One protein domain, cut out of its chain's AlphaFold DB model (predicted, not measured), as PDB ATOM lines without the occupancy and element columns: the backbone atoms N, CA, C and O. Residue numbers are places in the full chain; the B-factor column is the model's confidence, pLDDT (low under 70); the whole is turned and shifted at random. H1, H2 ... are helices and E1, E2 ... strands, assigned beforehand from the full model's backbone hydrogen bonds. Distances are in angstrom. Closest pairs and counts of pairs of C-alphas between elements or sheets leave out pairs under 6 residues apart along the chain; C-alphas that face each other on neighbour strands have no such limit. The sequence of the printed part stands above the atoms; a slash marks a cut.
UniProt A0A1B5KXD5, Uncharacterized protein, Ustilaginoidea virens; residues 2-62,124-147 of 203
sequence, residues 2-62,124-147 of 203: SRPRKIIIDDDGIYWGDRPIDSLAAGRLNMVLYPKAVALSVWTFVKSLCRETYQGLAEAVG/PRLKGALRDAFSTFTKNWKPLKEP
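This is residues 2 to 62 and 124 to 147 of the 203 residues of an uncharacterized protein of Ustilaginoidea virens (UniProt A0A1B5KXD5). The model is an extended rod: a small two-stranded hairpin, E1 and E2, stands at one end, the shorter helix H1 follows it, and the long helix H2 makes much of the length. H3 runs back side by side with H2, while residues 54 to 62, of which 54 to 60 belong to H2, stick out free at the far end. The printed part has 85 residues, with two named strands and then three named helices in the order E1, E2, H1, H2, H3; the sheet E1 - E2 is antiparallel and the class is mostly helix. The radius of gyration of the C-alphas is 21.5 A, and they span 69 by 27 by 27 A.

E1, residues 6 to 10, and E2, residues 13 to 17, are antiparallel neighbours in a hairpin, with 147 degrees between their directions. N 8 and O 15 are within hydrogen-bond range at 2.7 A, as are N 15 and O 8 at 2.8 A. H1, residues 23 to 33, and H2, residues 36 to 60, meet only through their link. H3, residues 124 to 140, touches H2 at a shallow tilt of 29 degrees, opposite ways; their closest C-alphas, those of Ser 41 and Ala 133, are 4.4 A apart. H1 and H3 are apart. In H1, H2 and H3 every O i to N i+4 pair is within hydrogen-bond range.

E1 begins at C-alpha 6, (-17.490, 42.450, 44.871), and is 12.7 A long; E2 is 12.2 A. H1 measures 15.1 A and H2 36.3 A. H3 measures 24.5 A and ends at C-alpha 140, (-24.854, 20.296, 24.929).

The two C-alphas farthest apart, those of Asp 12 and Gly 62, are 71.0 A apart. Residues 63 to 123 are not printed, and C-alphas 62 and 124 are 22.4 A apart across this cut. The links E1 to E2, E2 to H1 and H1 to H2 are tight. The mean pLDDT of the printed part is 78.6, and residues 2 to 5, 18 to 22 and 54 to 62 are under 70.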
ATOM      1  N   SER A   2     -27.429  43.156  54.125       54.97
ATOM      2  CA  SER A   2     -26.154  43.538  53.491       54.97
ATOM      3  C   SER A   2     -26.036  42.885  52.110       54.97
ATOM      4  O   SER A   2     -26.171  41.666  52.004       54.97
ATOM      5  N   ARG A   3     -25.844  43.678  51.049       58.56
ATOM      6  CA  ARG A   3     -25.619  43.151  49.694       58.56
ATOM      7  C   ARG A   3     -24.177  42.628  49.585       58.56
ATOM      8  O   ARG A   3     -23.275  43.241  50.156       58.56
ATOM      9  N   PRO A   4     -23.935  41.504  48.890       60.62
ATOM     10  CA  PRO A   4     -22.585  40.976  48.723       60.62
ATOM     11  C   PRO A   4     -21.734  41.945  47.887       60.62
ATOM     12  O   PRO A   4     -22.021  42.159  46.710       60.62
ATOM     13  N   ARG A   5     -20.689  42.509  48.508       63.91
ATOM     14  CA  ARG A   5     -19.713  43.409  47.869       63.91
ATOM     15  C   ARG A   5     -18.745  42.605  47.002       63.91
ATOM     16  O   ARG A   5     -18.269  41.554  47.432       63.91
ATOM     17  N   LYS A   6     -18.445  43.087  45.794       70.31
ATOM     18  CA  LYS A   6     -17.490  42.450  44.871       70.31
ATOM     19  C   LYS A   6     -16.180  43.229  44.811       70.31
ATOM     20  O   LYS A   6     -16.151  44.431  45.062       70.31
ATOM     21  N   ILE A   7     -15.109  42.517  44.468       79.81
ATOM     22  CA  ILE A   7     -13.790  43.091  44.197       79.81
ATOM     23  C   ILE A   7     -13.769  43.558  42.736       79.81
ATOM     24  O   ILE A   7     -14.102  42.790  41.834       79.81
ATOM     25  N   ILE A   8     -13.408  44.816  42.521       78.81
ATOM     26  CA  ILE A   8     -13.213  45.472  41.232       78.81
ATOM     27  C   ILE A   8     -11.710  45.704  41.088       78.81
ATOM     28  O   ILE A   8     -11.082  46.213  42.009       78.81
ATOM     29  N   ILE A   9     -11.143  45.316  39.954       78.75
ATOM     30  CA  ILE A   9      -9.748  45.591  39.607       78.75
ATOM     31  C   ILE A   9      -9.817  46.579  38.443       78.75
ATOM     32  O   ILE A   9     -10.382  46.233  37.406       78.75
ATOM     33  N   ASP A  10      -9.342  47.801  38.662       77.94
ATOM     34  CA  ASP A  10      -9.212  48.855  37.650       77.94
ATOM     35  C   ASP A  10      -7.720  49.173  37.451       77.94
ATOM     36  O   ASP A  10      -6.886  48.710  38.236       77.94
ATOM     37  N   ASP A  11      -7.375  49.963  36.434       79.94
ATOM     38  CA  ASP A  11      -5.970  50.284  36.118       79.94
ATOM     39  C   ASP A  11      -5.251  51.012  37.281       79.94
ATOM     40  O   ASP A  11      -4.040  50.870  37.450       79.94
ATOM     41  N   ASP A  12      -6.009  51.706  38.138       78.06
ATOM     42  CA  ASP A  12      -5.513  52.465  39.298       78.06
ATOM     43  C   ASP A  12      -5.574  51.700  40.640       78.06
ATOM     44  O   ASP A  12      -5.160  52.228  41.678       78.06
ATOM     45  N   GLY A  13      -6.065  50.452  40.661       80.56
ATOM     46  CA  GLY A  13      -6.036  49.615  41.866       80.56
ATOM     47  C   GLY A  13      -7.223  48.671  42.072       80.56
ATOM     48  O   GLY A  13      -8.072  48.460  41.207       80.56
ATOM     49  N   ILE A  14      -7.262  48.063  43.262       85.31
ATOM     50  CA  ILE A  14      -8.295  47.102  43.670       85.31
ATOM     51  C   ILE A  14      -9.294  47.792  44.607       85.31
ATOM     52  O   ILE A  14      -8.933  48.237  45.696       85.31
ATOM     53  N   TYR A  15     -10.565  47.821  44.216       82.44
ATOM     54  CA  TYR A  15     -11.649  48.487  44.935       82.44
ATOM     55  C   TYR A  15     -12.754  47.501  45.312       82.44
ATOM     56  O   TYR A  15     -13.026  46.535  44.609       82.44
ATOM     57  N   TRP A  16     -13.458  47.770  46.409       80.06
ATOM     58  CA  TRP A  16     -14.711  47.082  46.721       80.06
ATOM     59  C   TRP A  16     -15.868  47.889  46.138       80.06
ATOM     60  O   TRP A  16     -16.036  49.052  46.497       80.06
ATOM     61  N   GLY A  17     -16.678  47.295  45.263       72.62
ATOM     62  CA  GLY A  17     -17.810  48.001  44.669       72.62
ATOM     63  C   GLY A  17     -18.947  47.099  44.203       72.62
ATOM     64  O   GLY A  17     -18.805  45.887  44.047       72.62
ATOM     65  N   ASP A  18     -20.094  47.733  43.967       66.62
ATOM     66  CA  ASP A  18     -21.375  47.069  43.709       66.62
ATOM     67  C   ASP A  18     -21.805  47.175  42.236       66.62
ATOM     68  O   ASP A  18     -22.990  47.334  41.931       66.62
ATOM     69  N   ARG A  19     -20.859  47.103  41.283       62.44
ATOM     70  CA  ARG A  19     -21.235  47.126  39.860       62.44
ATOM     71  C   ARG A  19     -22.039  45.866  39.505       62.44
ATOM     72  O   ARG A  19     -21.559  44.747  39.736       62.44
ATOM     73  N   PRO A  20     -23.233  46.007  38.898       64.06
ATOM     74  CA  PRO A  20     -23.901  44.873  38.287       64.06
ATOM     75  C   PRO A  20     -23.006  44.368  37.154       64.06
ATOM     76  O   PRO A  20     -22.701  45.093  36.210       64.06
ATOM     77  N   ILE A  21     -22.530  43.131  37.282       65.81
ATOM     78  CA  ILE A  21     -21.775  42.472  36.218       65.81
ATOM     79  C   ILE A  21     -22.707  42.317  35.016       65.81
ATOM     80  O   ILE A  21     -23.830  41.823  35.159       65.81
ATOM     81  N   ASP A  22     -22.225  42.714  33.840       69.81
ATOM     82  CA  ASP A  22     -22.935  42.463  32.593       69.81
ATOM     83  C   ASP A  22     -23.157  40.952  32.429       69.81
ATOM     84  O   ASP A  22     -22.230  40.140  32.503       69.81
ATOM     85  N   SER A  23     -24.415  40.566  32.221       72.25
ATOM     86  CA  SER A  23     -24.811  39.165  32.068       72.25
ATOM     87  C   SER A  23     -24.143  38.519  30.853       72.25
ATOM     88  O   SER A  23     -23.855  37.322  30.880       72.25
ATOM     89  N   LEU A  24     -23.869  39.301  29.801       74.44
ATOM     90  CA  LEU A  24     -23.184  38.810  28.611       74.44
ATOM     91  C   LEU A  24     -21.716  38.487  28.920       74.44
ATOM     92  O   LEU A  24     -21.245  37.394  28.607       74.44
ATOM     93  N   ALA A  25     -21.015  39.412  29.580       72.75
ATOM     94  CA  ALA A  25     -19.630  39.214  30.001       72.75
ATOM     95  C   ALA A  25     -19.494  38.019  30.960       72.75
ATOM     96  O   ALA A  25     -18.645  37.154  30.743       72.75
ATOM     97  N   ALA A  26     -20.383  37.904  31.953       77.00
ATOM     98  CA  ALA A  26     -20.423  36.751  32.854       77.00
ATOM     99  C   ALA A  26     -20.674  35.431  32.118       77.00
ATOM    100  O   ALA A  26     -20.022  34.428  32.402       77.00
ATOM    101  N   GLY A  27     -21.614  35.422  31.169       78.31
ATOM    102  CA  GLY A  27     -21.940  34.233  30.388       78.31
ATOM    103  C   GLY A  27     -20.764  33.768  29.531       78.31
ATOM    104  O   GLY A  27     -20.466  32.574  29.501       78.31
ATOM    105  N   ARG A  28     -20.060  34.710  28.890       82.56
ATOM    106  CA  ARG A  28     -18.847  34.425  28.111       82.56
ATOM    107  C   ARG A  28     -17.739  33.884  29.006       82.56
ATOM    108  O   ARG A  28     -17.181  32.839  28.692       82.56
ATOM    109  N   LEU A  29     -17.489  34.533  30.146       81.62
ATOM    110  CA  LEU A  29     -16.502  34.069  31.122       81.62
ATOM    111  C   LEU A  29     -16.812  32.641  31.578       81.62
ATOM    112  O   LEU A  29     -15.937  31.787  31.551       81.62
ATOM    113  N   ASN A  30     -18.064  32.350  31.930       81.94
ATOM    114  CA  ASN A  30     -18.475  31.019  32.365       81.94
ATOM    115  C   ASN A  30     -18.287  29.956  31.265       81.94
ATOM    116  O   ASN A  30     -17.923  28.821  31.563       81.94
ATOM    117  N   MET A  31     -18.495  30.321  29.996       80.50
ATOM    118  CA  MET A  31     -18.264  29.425  28.860       80.50
ATOM    119  C   MET A  31     -16.771  29.145  28.626       80.50
ATOM    120  O   MET A  31     -16.436  28.056  28.175       80.50
ATOM    121  N   VAL A  32     -15.887  30.094  28.954       82.88
ATOM    122  CA  VAL A  32     -14.425  29.939  28.843       82.88
ATOM    123  C   VAL A  32     -13.847  29.182  30.039       82.88
ATOM    124  O   VAL A  32     -13.050  28.268  29.857       82.88
ATOM    125  N   LEU A  33     -14.259  29.541  31.258       81.38
ATOM    126  CA  LEU A  33     -13.698  28.995  32.496       81.38
ATOM    127  C   LEU A  33     -14.137  27.546  32.745       81.38
ATOM    128  O   LEU A  33     -13.358  26.742  33.248       81.38
ATOM    129  N   TYR A  34     -15.392  27.214  32.423       78.12
ATOM    130  CA  TYR A  34     -15.939  25.876  32.640       78.12
ATOM    131  C   TYR A  34     -16.932  25.473  31.537       78.12
ATOM    132  O   TYR A  34     -18.156  25.469  31.739       78.12
ATOM    133  N   PRO A  35     -16.432  25.097  30.344       83.50
ATOM    134  CA  PRO A  35     -17.281  24.645  29.252       83.50
ATOM    135  C   PRO A  35     -17.857  23.252  29.552       83.50
ATOM    136  O   PRO A  35     -17.300  22.223  29.170       83.50
ATOM    137  N   LYS A  36     -19.033  23.205  30.191       86.00
ATOM    138  CA  LYS A  36     -19.753  21.953  30.517       86.00
ATOM    139  C   LYS A  36     -19.899  21.010  29.318       86.00
ATOM    140  O   LYS A  36     -19.792  19.798  29.472       86.00
ATOM    141  N   ALA A  37     -20.131  21.562  28.129       85.94
ATOM    142  CA  ALA A  37     -20.272  20.790  26.899       85.94
ATOM    143  C   ALA A  37     -18.981  20.049  26.506       85.94
ATOM    144  O   ALA A  37     -19.067  18.908  26.062       85.94
ATOM    145  N   VAL A  38     -17.808  20.660  26.720       88.44
ATOM    146  CA  VAL A  38     -16.502  20.035  26.448       88.44
ATOM    147  C   VAL A  38     -16.246  18.900  27.431       88.44
ATOM    148  O   VAL A  38     -15.872  17.803  27.025       88.44
ATOM    149  N   ALA A  39     -16.511  19.125  28.721       89.50
ATOM    150  CA  ALA A  39     -16.366  18.081  29.732       89.50
ATOM    151  C   ALA A  39     -17.230  16.850  29.399       89.50
ATOM    152  O   ALA A  39     -16.756  15.716  29.459       89.50
ATOM    153  N   LEU A  40     -18.479  17.071  28.974       88.75
ATOM    154  CA  LEU A  40     -19.374  15.994  28.556       88.75
ATOM    155  C   LEU A  40     -18.881  15.273  27.298       88.75
ATOM    156  O   LEU A  40     -18.949  14.050  27.263       88.75
ATOM    157  N   SER A  41     -18.375  15.988  26.290       88.62
ATOM    158  CA  SER A  41     -17.851  15.349  25.075       88.62
ATOM    159  C   SER A  41     -16.579  14.545  25.328       88.62
ATOM    160  O   SER A  41     -16.413  13.476  24.753       88.62
ATOM    161  N   VAL A  42     -15.694  15.022  26.210       91.94
ATOM    162  CA  VAL A  42     -14.504  14.263  26.629       91.94
ATOM    163  C   VAL A  42     -14.927  12.998  27.371       91.94
ATOM    164  O   VAL A  42     -14.419  11.915  27.093       91.94
ATOM    165  N   TRP A  43     -15.902  13.104  28.274       91.62
ATOM    166  CA  TRP A  43     -16.411  11.940  28.988       91.62
ATOM    167  C   TRP A  43     -17.055  10.913  28.051       91.62
ATOM    168  O   TRP A  43     -16.812   9.715  28.187       91.62
ATOM    169  N   THR A  44     -17.860  11.354  27.080       88.25
ATOM    170  CA  THR A  44     -18.479  10.430  26.121       88.25
ATOM    171  C   THR A  44     -17.468   9.812  25.173       88.25
ATOM    172  O   THR A  44     -17.600   8.629  24.869       88.25
ATOM    173  N   PHE A  45     -16.429  10.553  24.789       90.75
ATOM    174  CA  PHE A  45     -15.297  10.020  24.041       90.75
ATOM    175  C   PHE A  45     -14.612   8.870  24.792       90.75
ATOM    176  O   PHE A  45     -14.536   7.756  24.278       90.75
ATOM    177  N   VAL A  46     -14.184   9.114  26.038       90.12
ATOM    178  CA  VAL A  46     -13.519   8.102  26.879       90.12
ATOM    179  C   VAL A  46     -14.429   6.895  27.097       90.12
ATOM    180  O   VAL A  46     -14.001   5.755  26.941       90.12
ATOM    181  N   LYS A  47     -15.711   7.129  27.394       87.56
ATOM    182  CA  LYS A  47     -16.696   6.057  27.572       87.56
ATOM    183  C   LYS A  47     -16.863   5.206  26.308       87.56
ATOM    184  O   LYS A  47     -17.006   3.990  26.427       87.56
ATOM    185  N   SER A  48     -16.872   5.829  25.129       82.31
ATOM    186  CA  SER A  48     -17.015   5.135  23.845       82.31
ATOM    187  C   SER A  48     -15.778   4.276  23.546       82.31
ATOM    188  O   SER A  48     -15.922   3.082  23.295       82.31
ATOM    189  N   LEU A  49     -14.568   4.811  23.765       84.25
ATOM    190  CA  LEU A  49     -13.322   4.039  23.654       84.25
ATOM    191  C   LEU A  49     -13.288   2.838  24.605       84.25
ATOM    192  O   LEU A  49     -12.990   1.720  24.186       84.25
ATOM    193  N   CYS A  50     -13.634   3.040  25.881       83.31
ATOM    194  CA  CYS A  50     -13.682   1.942  26.841       83.31
ATOM    195  C   CYS A  50     -14.672   0.864  26.384       83.31
ATOM    196  O   CYS A  50     -14.312  -0.312  26.355       83.31
ATOM    197  N   ARG A  51     -15.889   1.240  25.968       76.31
ATOM    198  CA  ARG A  51     -16.908   0.287  25.499       76.31
ATOM    199  C   ARG A  51     -16.400  -0.578  24.343       76.31
ATOM    200  O   ARG A  51     -16.601  -1.789  24.375       76.31
ATOM    201  N   GLU A  52     -15.718   0.022  23.374       72.56
ATOM    202  CA  GLU A  52     -15.157  -0.694  22.225       72.56
ATOM    203  C   GLU A  52     -13.990  -1.616  22.627       72.56
ATOM    204  O   GLU A  52     -13.886  -2.730  22.114       72.56
ATOM    205  N   THR A  53     -13.151  -1.217  23.595       72.56
ATOM    206  CA  THR A  53     -12.080  -2.090  24.124       72.56
ATOM    207  C   THR A  53     -12.612  -3.270  24.940       72.56
ATOM    208  O   THR A  53     -12.106  -4.381  24.794       72.56
ATOM    209  N   TYR A  54     -13.663  -3.072  25.746       69.81
ATOM    210  CA  TYR A  54     -14.312  -4.156  26.490       69.81
ATOM    211  C   TYR A  54     -14.990  -5.162  25.556       69.81
ATOM    212  O   TYR A  54     -14.891  -6.361  25.797       69.81
ATOM    213  N   GLN A  55     -15.632  -4.698  24.479       68.44
ATOM    214  CA  GLN A  55     -16.227  -5.582  23.470       68.44
ATOM    215  C   GLN A  55     -15.153  -6.377  22.715       68.44
ATOM    216  O   GLN A  55     -15.263  -7.594  22.611       68.44
ATOM    217  N   GLY A  56     -14.062  -5.725  22.295       60.38
ATOM    218  CA  GLY A  56     -12.960  -6.404  21.605       60.38
ATOM    219  C   GLY A  56     -12.220  -7.430  22.473       60.38
ATOM    220  O   GLY A  56     -11.798  -8.468  21.967       60.38
ATOM    221  N   LEU A  57     -12.082  -7.180  23.781       60.06
ATOM    222  CA  LEU A  57     -11.512  -8.156  24.716       60.06
ATOM    223  C   LEU A  57     -12.496  -9.279  25.066       60.06
ATOM    224  O   LEU A  57     -12.065 -10.419  25.198       60.06
ATOM    225  N   ALA A  58     -13.798  -9.001  25.173       60.03
ATOM    226  CA  ALA A  58     -14.809 -10.040  25.379       60.03
ATOM    227  C   ALA A  58     -14.875 -11.022  24.193       60.03
ATOM    228  O   ALA A  58     -14.963 -12.234  24.394       60.03
ATOM    229  N   GLU A  59     -14.747 -10.510  22.964       60.72
ATOM    230  CA  GLU A  59     -14.672 -11.318  21.742       60.72
ATOM    231  C   GLU A  59     -13.374 -12.141  21.669       60.72
ATOM    232  O   GLU A  59     -13.412 -13.322  21.329       60.72
ATOM    233  N   ALA A  60     -12.227 -11.559  22.047       59.03
ATOM    234  CA  ALA A  60     -10.927 -12.237  22.004       59.03
ATOM    235  C   ALA A  60     -10.710 -13.260  23.137       59.03
ATOM    236  O   ALA A  60      -9.945 -14.208  22.973       59.03
ATOM    237  N   VAL A  61     -11.385 -13.092  24.279       68.00
ATOM    238  CA  VAL A  61     -11.333 -14.012  25.434       68.00
ATOM    239  C   VAL A  61     -12.429 -15.096  25.349       68.00
ATOM    240  O   VAL A  61     -12.551 -15.942  26.230       68.00
ATOM    241  N   GLY A  62     -13.193 -15.151  24.249       55.81
ATOM    242  CA  GLY A  62     -14.029 -16.306  23.907       55.81
ATOM    243  C   GLY A  62     -15.333 -16.441  24.699       55.81
ATOM    244  O   GLY A  62     -15.964 -17.495  24.654       55.81
ATOM    245  N   PRO A 124     -11.013   2.936  12.703       82.06
ATOM    246  CA  PRO A 124     -12.478   2.991  12.713       82.06
ATOM    247  C   PRO A 124     -13.082   3.175  14.113       82.06
ATOM    248  O   PRO A 124     -14.100   3.859  14.238       82.06
ATOM    249  N   ARG A 125     -12.431   2.651  15.158       77.75
ATOM    250  CA  ARG A 125     -12.814   2.839  16.569       77.75
ATOM    251  C   ARG A 125     -12.742   4.298  17.008       77.75
ATOM    252  O   ARG A 125     -13.704   4.898  17.485       77.75
ATOM    253  N   LEU A 126     -11.610   4.932  16.712       84.50
ATOM    254  CA  LEU A 126     -11.391   6.342  17.010       84.50
ATOM    255  C   LEU A 126     -12.401   7.233  16.273       84.50
ATOM    256  O   LEU A 126     -12.913   8.192  16.852       84.50
ATOM    257  N   LYS A 127     -12.746   6.894  15.022       87.06
ATOM    258  CA  LYS A 127     -13.797   7.593  14.261       87.06
ATOM    259  C   LYS A 127     -15.175   7.465  14.925       87.06
ATOM    260  O   LYS A 127     -15.925   8.443  14.945       87.06
ATOM    261  N   GLY A 128     -15.506   6.292  15.473       86.38
ATOM    262  CA  GLY A 128     -16.739   6.040  16.229       86.38
ATOM    263  C   GLY A 128     -16.827   6.896  17.490       86.38
ATOM    264  O   GLY A 128     -17.752   7.704  17.627       86.38
ATOM    265  N   ALA A 129     -15.808   6.809  18.346       87.00
ATOM    266  CA  ALA A 129     -15.729   7.584  19.578       87.00
ATOM    267  C   ALA A 129     -15.740   9.103  19.325       87.00
ATOM    268  O   ALA A 129     -16.427   9.845  20.032       87.00
ATOM    269  N   LEU A 130     -15.034   9.584  18.291       89.19
ATOM    270  CA  LEU A 130     -15.057  10.997  17.898       89.19
ATOM    271  C   LEU A 130     -16.457  11.443  17.474       89.19
ATOM    272  O   LEU A 130     -16.927  12.491  17.915       89.19
ATOM    273  N   ARG A 131     -17.158  10.651  16.656       89.75
ATOM    274  CA  ARG A 131     -18.531  10.961  16.236       89.75
ATOM    275  C   ARG A 131     -19.475  11.075  17.436       89.75
ATOM    276  O   ARG A 131     -20.268  12.020  17.496       89.75
ATOM    277  N   ASP A 132     -19.365  10.174  18.408       87.81
ATOM    278  CA  ASP A 132     -20.157  10.222  19.641       87.81
ATOM    279  C   ASP A 132     -19.844  11.473  20.471       87.81
ATOM    280  O   ASP A 132     -20.761  12.179  20.915       87.81
ATOM    281  N   ALA A 133     -18.558  11.795  20.618       89.12
ATOM    282  CA  ALA A 133     -18.081  12.983  21.315       89.12
ATOM    283  C   ALA A 133     -18.603  14.273  20.669       89.12
ATOM    284  O   ALA A 133     -19.192  15.111  21.356       89.12
ATOM    285  N   PHE A 134     -18.489  14.411  19.345       90.19
ATOM    286  CA  PHE A 134     -18.985  15.577  18.608       90.19
ATOM    287  C   PHE A 134     -20.509  15.692  18.654       90.19
ATOM    288  O   PHE A 134     -21.048  16.790  18.828       90.19
ATOM    289  N   SER A 135     -21.231  14.572  18.570       88.81
ATOM    290  CA  SER A 135     -22.688  14.588  18.735       88.81
ATOM    291  C   SER A 135     -23.086  15.055  20.142       88.81
ATOM    292  O   SER A 135     -24.063  15.781  20.310       88.81
ATOM    293  N   THR A 136     -22.302  14.695  21.163       88.88
ATOM    294  CA  THR A 136     -22.514  15.131  22.548       88.88
ATOM    295  C   THR A 136     -22.191  16.610  22.710       88.88
ATOM    296  O   THR A 136     -22.955  17.338  23.344       88.88
ATOM    297  N   PHE A 137     -21.087  17.060  22.116       88.81
ATOM    298  CA  PHE A 137     -20.663  18.451  22.133       88.81
ATOM    299  C   PHE A 137     -21.739  19.350  21.524       88.81
ATOM    300  O   PHE A 137     -22.238  20.246  22.194       88.81
ATOM    301  N   THR A 138     -22.172  19.057  20.297       88.19
ATOM    302  CA  THR A 138     -23.173  19.862  19.575       88.19
ATOM    303  C   THR A 138     -24.529  19.899  20.280       88.19
ATOM    304  O   THR A 138     -25.158  20.952  20.330       88.19
ATOM    305  N   LYS A 139     -24.963  18.792  20.898       87.50
ATOM    306  CA  LYS A 139     -26.207  18.744  21.688       87.50
ATOM    307  C   LYS A 139     -26.148  19.594  22.960       87.50
ATOM    308  O   LYS A 139     -27.155  20.180  23.354       87.50
ATOM    309  N   ASN A 140     -24.999  19.623  23.635       87.12
ATOM    310  CA  ASN A 140     -24.854  20.296  24.929       87.12
ATOM    311  C   ASN A 140     -24.311  21.723  24.815       87.12
ATOM    312  O   ASN A 140     -24.450  22.509  25.756       87.12
ATOM    313  N   TRP A 141     -23.711  22.072  23.679       85.81
ATOM    314  CA  TRP A 141     -23.230  23.413  23.405       85.81
ATOM    315  C   TRP A 141     -24.409  24.364  23.208       85.81
ATOM    316  O   TRP A 141     -25.149  24.290  22.229       85.81
ATOM    317  N   LYS A 142     -24.590  25.280  24.160       83.06
ATOM    318  CA  LYS A 142     -25.596  26.338  24.082       83.06
ATOM    319  C   LYS A 142     -24.866  27.665  23.910       83.06
ATOM    320  O   LYS A 142     -24.361  28.178  24.911       83.06
ATOM    321  N   PRO A 143     -24.784  28.212  22.682       77.94
ATOM    322  CA  PRO A 143     -24.177  29.515  22.487       77.94
ATOM    323  C   PRO A 143     -24.955  30.551  23.295       77.94
ATOM    324  O   PRO A 143     -26.186  30.495  23.405       77.94
ATOM    325  N   LEU A 144     -24.220  31.481  23.896       78.81
ATOM    326  CA  LEU A 144     -24.821  32.559  24.661       78.81
ATOM    327  C   LEU A 144     -25.690  33.399  23.718       78.81
ATOM    328  O   LEU A 144     -25.198  33.916  22.719       78.81
ATOM    329  N   LYS A 145     -26.989  33.508  24.015       78.94
ATOM    330  CA  LYS A 145     -27.895  34.346  23.225       78.94
ATOM    331  C   LYS A 145     -27.507  35.802  23.434       78.94
ATOM    332  O   LYS A 145     -27.595  36.307  24.553       78.94
ATOM    333  N   GLU A 146     -27.073  36.453  22.367       77.06
ATOM    334  CA  GLU A 146     -26.758  37.872  22.416       77.06
ATOM    335  C   GLU A 146     -28.035  38.699  22.603       77.06
ATOM    336  O   GLU A 146     -29.115  38.299  22.145       77.06
ATOM    337  N   PRO A 147     -27.946  39.838  23.308       76.56
ATOM    338  CA  PRO A 147     -29.065  40.752  23.410       76.56
ATOM    339  C   PRO A 147     -29.439  41.285  22.015       76.56
ATOM    340  O   PRO A 147     -28.565  41.456  21.161       76.56
TER     341      PRO A 147